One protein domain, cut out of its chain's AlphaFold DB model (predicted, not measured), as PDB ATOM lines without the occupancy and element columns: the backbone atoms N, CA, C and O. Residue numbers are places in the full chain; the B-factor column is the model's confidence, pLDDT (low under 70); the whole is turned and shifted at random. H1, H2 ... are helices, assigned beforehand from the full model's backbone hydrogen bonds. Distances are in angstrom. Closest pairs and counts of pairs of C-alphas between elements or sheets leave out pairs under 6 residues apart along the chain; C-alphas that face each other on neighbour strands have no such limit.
ATOM      1  N   VAL A   2      -9.224  50.969 -11.019       61.28
ATOM      2  CA  VAL A   2      -8.993  51.462  -9.632       61.28
ATOM      3  C   VAL A   2      -9.820  50.723  -8.564       61.28
ATOM      4  O   VAL A   2      -9.348  50.493  -7.456       61.28
ATOM      5  N   MET A   3     -11.040  50.299  -8.904       70.88
ATOM      6  CA  MET A   3     -11.930  49.564  -7.998       70.88
ATOM      7  C   MET A   3     -11.399  48.171  -7.614       70.88
ATOM      8  O   MET A   3     -11.497  47.791  -6.453       70.88
ATOM      9  N   VAL A   4     -10.789  47.436  -8.555       83.94
ATOM     10  CA  VAL A   4     -10.218  46.103  -8.277       83.94
ATOM     11  C   VAL A   4      -8.984  46.224  -7.376       83.94
ATOM     12  O   VAL A   4      -8.805  45.406  -6.477       83.94
ATOM     13  N   GLY A   5      -8.194  47.291  -7.551       85.00
ATOM     14  CA  GLY A   5      -7.061  47.611  -6.676       85.00
ATOM     15  C   GLY A   5      -7.500  47.838  -5.231       85.00
ATOM     16  O   GLY A   5      -7.068  47.110  -4.351       85.00
ATOM     17  N   LYS A   6      -8.479  48.726  -5.005       87.25
ATOM     18  CA  LYS A   6      -9.010  49.011  -3.657       87.25
ATOM     19  C   LYS A   6      -9.559  47.773  -2.936       87.25
ATOM     20  O   LYS A   6      -9.409  47.649  -1.726       87.25
ATOM     21  N   ILE A   7     -10.212  46.866  -3.667       86.38
ATOM     22  CA  ILE A   7     -10.708  45.600  -3.103       86.38
ATOM     23  C   ILE A   7      -9.535  44.693  -2.719       86.38
ATOM     24  O   ILE A   7      -9.556  44.083  -1.654       86.38
ATOM     25  N   THR A   8      -8.504  44.625  -3.562       88.94
ATOM     26  CA  THR A   8      -7.294  43.839  -3.288       88.94
ATOM     27  C   THR A   8      -6.541  44.389  -2.074       88.94
ATOM     28  O   THR A   8      -6.162  43.613  -1.200       88.94
ATOM     29  N   ASP A   9      -6.422  45.714  -1.960       91.38
ATOM     30  CA  ASP A   9      -5.810  46.393  -0.812       91.38
ATOM     31  C   ASP A   9      -6.558  46.067   0.487       91.38
ATOM     32  O   ASP A   9      -5.944  45.697   1.486       91.38
ATOM     33  N   LEU A  10      -7.894  46.109   0.463       92.06
ATOM     34  CA  LEU A  10      -8.716  45.763   1.623       92.06
ATOM     35  C   LEU A  10      -8.519  44.301   2.052       92.06
ATOM     36  O   LEU A  10      -8.403  44.010   3.240       92.06
ATOM     37  N   ILE A  11      -8.455  43.376   1.089       90.19
ATOM     38  CA  ILE A  11      -8.185  41.961   1.372       90.19
ATOM     39  C   ILE A  11      -6.781  41.807   1.970       90.19
ATOM     40  O   ILE A  11      -6.619  41.046   2.921       90.19
ATOM     41  N   SER A  12      -5.791  42.557   1.475       91.44
ATOM     42  CA  SER A  12      -4.415  42.510   1.984       91.44
ATOM     43  C   SER A  12      -4.299  42.911   3.459       91.44
ATOM     44  O   SER A  12      -3.469  42.357   4.174       91.44
ATOM     45  N   TRP A  13      -5.162  43.816   3.936       91.62
ATOM     46  CA  TRP A  13      -5.186  44.254   5.336       91.62
ATOM     47  C   TRP A  13      -5.784  43.217   6.287       91.62
ATOM     48  O   TRP A  13      -5.464  43.216   7.472       91.62
ATOM     49  N   ILE A  14      -6.662  42.349   5.782       91.31
ATOM     50  CA  ILE A  14      -7.373  41.350   6.589       91.31
ATOM     51  C   ILE A  14      -6.676  39.986   6.513       91.31
ATOM     52  O   ILE A  14      -6.636  39.255   7.497       91.31
ATOM     53  N   SER A  15      -6.190  39.606   5.330       89.25
ATOM     54  CA  SER A  15      -5.686  38.261   5.039       89.25
ATOM     55  C   SER A  15      -4.809  38.292   3.774       89.25
ATOM     56  O   SER A  15      -5.281  37.993   2.668       89.25
ATOM     57  N   PRO A  16      -3.531  38.686   3.897       86.69
ATOM     58  CA  PRO A  16      -2.614  38.800   2.762       86.69
ATOM     59  C   PRO A  16      -2.388  37.464   2.035       86.69
ATOM     60  O   PRO A  16      -2.229  37.432   0.814       86.69
ATOM     61  N   GLU A  17      -2.465  36.333   2.735       91.25
ATOM     62  CA  GLU A  17      -2.367  34.992   2.155       91.25
ATOM     63  C   GLU A  17      -3.493  34.689   1.151       91.25
ATOM     64  O   GLU A  17      -3.268  34.002   0.149       91.25
ATOM     65  N   LYS A  18      -4.690  35.260   1.348       89.75
ATOM     66  CA  LYS A  18      -5.801  35.121   0.396       89.75
ATOM     67  C   LYS A  18      -5.556  35.901  -0.887       89.75
ATOM     68  O   LYS A  18      -6.008  35.453  -1.939       89.75
ATOM     69  N   VAL A  19      -4.804  37.003  -0.840       87.94
ATOM     70  CA  VAL A  19      -4.412  37.739  -2.054       87.94
ATOM     71  C   VAL A  19      -3.571  36.838  -2.955       87.94
ATOM     72  O   VAL A  19      -3.901  36.679  -4.128       87.94
ATOM     73  N   SER A  20      -2.575  36.138  -2.397       88.38
ATOM     74  CA  SER A  20      -1.741  35.206  -3.171       88.38
ATOM     75  C   SER A  20      -2.557  34.069  -3.806       88.38
ATOM     76  O   SER A  20      -2.309  33.678  -4.948       88.38
ATOM     77  N   LEU A  21      -3.572  33.550  -3.104       92.00
ATOM     78  CA  LEU A  21      -4.488  32.544  -3.659       92.00
ATOM     79  C   LEU A  21      -5.359  33.111  -4.795       92.00
ATOM     80  O   LEU A  21      -5.574  32.443  -5.811       92.00
ATOM     81  N   LEU A  22      -5.844  34.346  -4.658       89.62
ATOM     82  CA  LEU A  22      -6.652  35.033  -5.672       89.62
ATOM     83  C   LEU A  22      -5.841  35.412  -6.923       89.62
ATOM     84  O   LEU A  22      -6.364  35.375  -8.041       89.62
ATOM     85  N   GLU A  23      -4.557  35.725  -6.760       88.94
ATOM     86  CA  GLU A  23      -3.620  35.913  -7.870       88.94
ATOM     87  C   GLU A  23      -3.361  34.598  -8.607       88.94
ATOM     88  O   GLU A  23      -3.539  34.530  -9.826       88.94
ATOM     89  N   LYS A  24      -3.009  33.532  -7.873       92.06
ATOM     90  CA  LYS A  24      -2.706  32.206  -8.445       92.06
ATOM     91  C   LYS A  24      -3.902  31.580  -9.154       92.06
ATOM     92  O   LYS A  24      -3.735  30.958 -10.199       92.06
ATOM     93  N   SER A  25      -5.109  31.773  -8.626       92.69
ATOM     94  CA  SER A  25      -6.350  31.329  -9.275       92.69
ATOM     95  C   SER A  25      -6.724  32.160 -10.511       92.69
ATOM     96  O   SER A  25      -7.603  31.768 -11.274       92.69
ATOM     97  N   GLY A  26      -6.070  33.304 -10.746       89.88
ATOM     98  CA  GLY A  26      -6.340  34.181 -11.887       89.88
ATOM     99  C   GLY A  26      -7.615  35.021 -11.753       89.88
ATOM    100  O   GLY A  26      -7.991  35.711 -12.708       89.88
ATOM    101  N   VAL A  27      -8.264  35.005 -10.585       90.75
ATOM    102  CA  VAL A  27      -9.478  35.784 -10.298       90.75
ATOM    103  C   VAL A  27      -9.197  37.275 -10.431       90.75
ATOM    104  O   VAL A  27      -9.933  37.973 -11.128       90.75
ATOM    105  N   ILE A  28      -8.085  37.752  -9.860       88.25
ATOM    106  CA  ILE A  28      -7.688  39.165  -9.941       88.25
ATOM    107  C   ILE A  28      -7.515  39.583 -11.405       88.25
ATOM    108  O   ILE A  28      -8.150  40.531 -11.865       88.25
ATOM    109  N   ARG A  29      -6.748  38.818 -12.191       87.56
ATOM    110  CA  ARG A  29      -6.546  39.083 -13.626       87.56
ATOM    111  C   ARG A  29      -7.864  39.136 -14.404       87.56
ATOM    112  O   ARG A  29      -8.024  39.979 -15.285       87.56
ATOM    113  N   THR A  30      -8.801  38.247 -14.090       87.56
ATOM    114  CA  THR A  30     -10.115  38.197 -14.745       87.56
ATOM    115  C   THR A  30     -10.965  39.412 -14.376       87.56
ATOM    116  O   THR A  30     -11.527  40.046 -15.268       87.56
ATOM    117  N   ALA A  31     -10.979  39.809 -13.101       85.56
ATOM    118  CA  ALA A  31     -11.658  41.018 -12.639       85.56
ATOM    119  C   ALA A  31     -11.090  42.286 -13.303       85.56
ATOM    120  O   ALA A  31     -11.842  43.138 -13.767       85.56
ATOM    121  N   TYR A  32      -9.764  42.389 -13.434       86.69
ATOM    122  CA  TYR A  32      -9.121  43.501 -14.140       86.69
ATOM    123  C   TYR A  32      -9.518  43.582 -15.620       86.69
ATOM    124  O   TYR A  32      -9.734  44.683 -16.127       86.69
ATOM    125  N   ARG A  33      -9.648  42.439 -16.307       82.75
ATOM    126  CA  ARG A  33     -10.113  42.391 -17.704       82.75
ATOM    127  C   ARG A  33     -11.580  42.801 -17.836       82.75
ATOM    128  O   ARG A  33     -11.888  43.656 -18.664       82.75
ATOM    129  N   ALA A  34     -12.452  42.244 -16.995       80.12
ATOM    130  CA  ALA A  34     -13.882  42.555 -16.991       80.12
ATOM    131  C   ALA A  34     -14.170  44.025 -16.629       80.12
ATOM    132  O   ALA A  34     -15.125  44.613 -17.119       80.12
ATOM    133  N   CYS A  35     -13.316  44.643 -15.808       80.44
ATOM    134  CA  CYS A  35     -13.405  46.057 -15.430       80.44
ATOM    135  C   CYS A  35     -12.407  46.953 -16.191       80.44
ATOM    136  O   CYS A  35     -11.977  47.995 -15.663       80.44
ATOM    137  N   SER A  36     -11.993  46.532 -17.391       82.00
ATOM    138  CA  SER A  36     -11.223  47.369 -18.316       82.00
ATOM    139  C   SER A  36     -12.103  48.484 -18.878       82.00
ATOM    140  O   SER A  36     -13.320  48.340 -18.933       82.00
ATOM    141  N   VAL A  37     -11.504  49.606 -19.293       79.31
ATOM    142  CA  VAL A  37     -12.264  50.729 -19.876       79.31
ATOM    143  C   VAL A  37     -13.048  50.265 -21.100       79.31
ATOM    144  O   VAL A  37     -14.236  50.534 -21.176       79.31
ATOM    145  N   ALA A  38     -12.423  49.473 -21.977       74.00
ATOM    146  CA  ALA A  38     -13.076  48.919 -23.159       74.00
ATOM    147  C   ALA A  38     -14.287  48.029 -22.819       74.00
ATOM    148  O   ALA A  38     -15.326  48.139 -23.464       74.00
ATOM    149  N   GLU A  39     -14.193  47.167 -21.799       75.19
ATOM    150  CA  GLU A  39     -15.333  46.340 -21.374       75.19
ATOM    151  C   GLU A  39     -16.399  47.165 -20.643       75.19
ATOM    152  O   GLU A  39     -17.583  46.969 -20.892       75.19
ATOM    153  N   ILE A  40     -16.015  48.132 -19.803       77.62
ATOM    154  CA  ILE A  40     -16.959  49.048 -19.142       77.62
ATOM    155  C   ILE A  40     -17.722  49.865 -20.183       77.62
ATOM    156  O   ILE A  40     -18.938  49.988 -20.085       77.62
ATOM    157  N   GLU A  41     -17.030  50.390 -21.190       72.88
ATOM    158  CA  GLU A  41     -17.637  51.071 -22.326       72.88
ATOM    159  C   GLU A  41     -18.586  50.128 -23.059       72.88
ATOM    160  O   GLU A  41     -19.770  50.428 -23.175       72.88
ATOM    161  N   ARG A  42     -18.127  48.938 -23.453       68.38
ATOM    162  CA  ARG A  42     -18.967  47.922 -24.100       68.38
ATOM    163  C   ARG A  42     -20.236  47.609 -23.297       68.38
ATOM    164  O   ARG A  42     -21.314  47.541 -23.887       68.38
ATOM    165  N   PHE A  43     -20.141  47.469 -21.975       68.50
ATOM    166  CA  PHE A  43     -21.296  47.277 -21.093       68.50
ATOM    167  C   PHE A  43     -22.168  48.533 -20.966       68.50
ATOM    168  O   PHE A  43     -23.391  48.411 -20.930       68.50
ATOM    169  N   LYS A  44     -21.578  49.735 -20.960       66.00
ATOM    170  CA  LYS A  44     -22.306  51.012 -20.979       66.00
ATOM    171  C   LYS A  44     -23.217  51.101 -22.206       66.00
ATOM    172  O   LYS A  44     -24.377  51.468 -22.063       66.00
ATOM    173  N   TYR A  45     -22.740  50.666 -23.373       60.00
ATOM    174  CA  TYR A  45     -23.545  50.620 -24.602       60.00
ATOM    175  C   TYR A  45     -24.550  49.452 -24.640       60.00
ATOM    176  O   TYR A  45     -25.593  49.565 -25.280       60.00
ATOM    177  N   GLN A  46     -24.281  48.337 -23.950       63.78
ATOM    178  CA  GLN A  46     -25.222  47.207 -23.851       63.78
ATOM    179  C   GLN A  46     -26.392  47.471 -22.891       63.78
ATOM    180  O   GLN A  46     -27.445  46.832 -22.992       63.78
ATOM    181  N   CYS A  47     -26.238  48.409 -21.961       59.88
ATOM    182  CA  CYS A  47     -27.243  48.691 -20.952       59.88
ATOM    183  C   CYS A  47     -28.325  49.648 -21.479       59.88
ATOM    184  O   CYS A  47     -28.136  50.852 -21.592       59.88
TER     185      CYS A  47
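What this domain is: This is residues 2 to 47 of the 89 residues of an uncharacterized protein of Pseudomonas fluorescens (UniProt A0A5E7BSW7). Helices H1, H2 and H3 make a loose open turn, H1 running back over H2 and H3, and H4 leads away as an arm, its residues 37 to 42 sticking out. The printed part has 46 residues with four named helices, H1 to H4 in order, and no named strand: all helix. It is loose, with a radius of gyration of the C-alphas of 12.5 A, and spans 37 by 18 by 13 A.

Where its parts are: H1, residues 2 to 14, begins at C-alpha 2 (-8.993, 51.462, -9.632) and is 19.2 A long. H2 is residues 16 to 24, 13.0 A; H3 is residues 27 to 34, 10.5 A. H4, residues 37 to 46, 14.0 A, ends at C-alpha 46 (-25.222, 47.207, -23.851).

How they stand to each other: H1 touches H2 with residues 8 to 12 alone, the closest C-alphas, Ser 12 and Val 19, 6.3 A apart, at a steep tilt of 46 degrees, opposite ways. With residue 4 alone, H1 only just touches H3, with 3 pairs of C-alphas within 8 A, the closest Val 4 and Tyr 32 at 6.5 A. H3 and H4 are close but not clearly touching, the closest C-alphas, Ala 34 and Ile 40, 7.5 A apart. H1 and H4 are apart. Every O i to N i+4 pair is within hydrogen-bond range in H2, H3 and H4, and 8 of 9 in H1.

The domain as a whole: The C-alphas farthest apart, Glu 17 and Tyr 45, are 37.5 A apart. The printed part has no cut, and its three links are tight. The model's pLDDT is under 70 at residue 2 and residues 42 to 47.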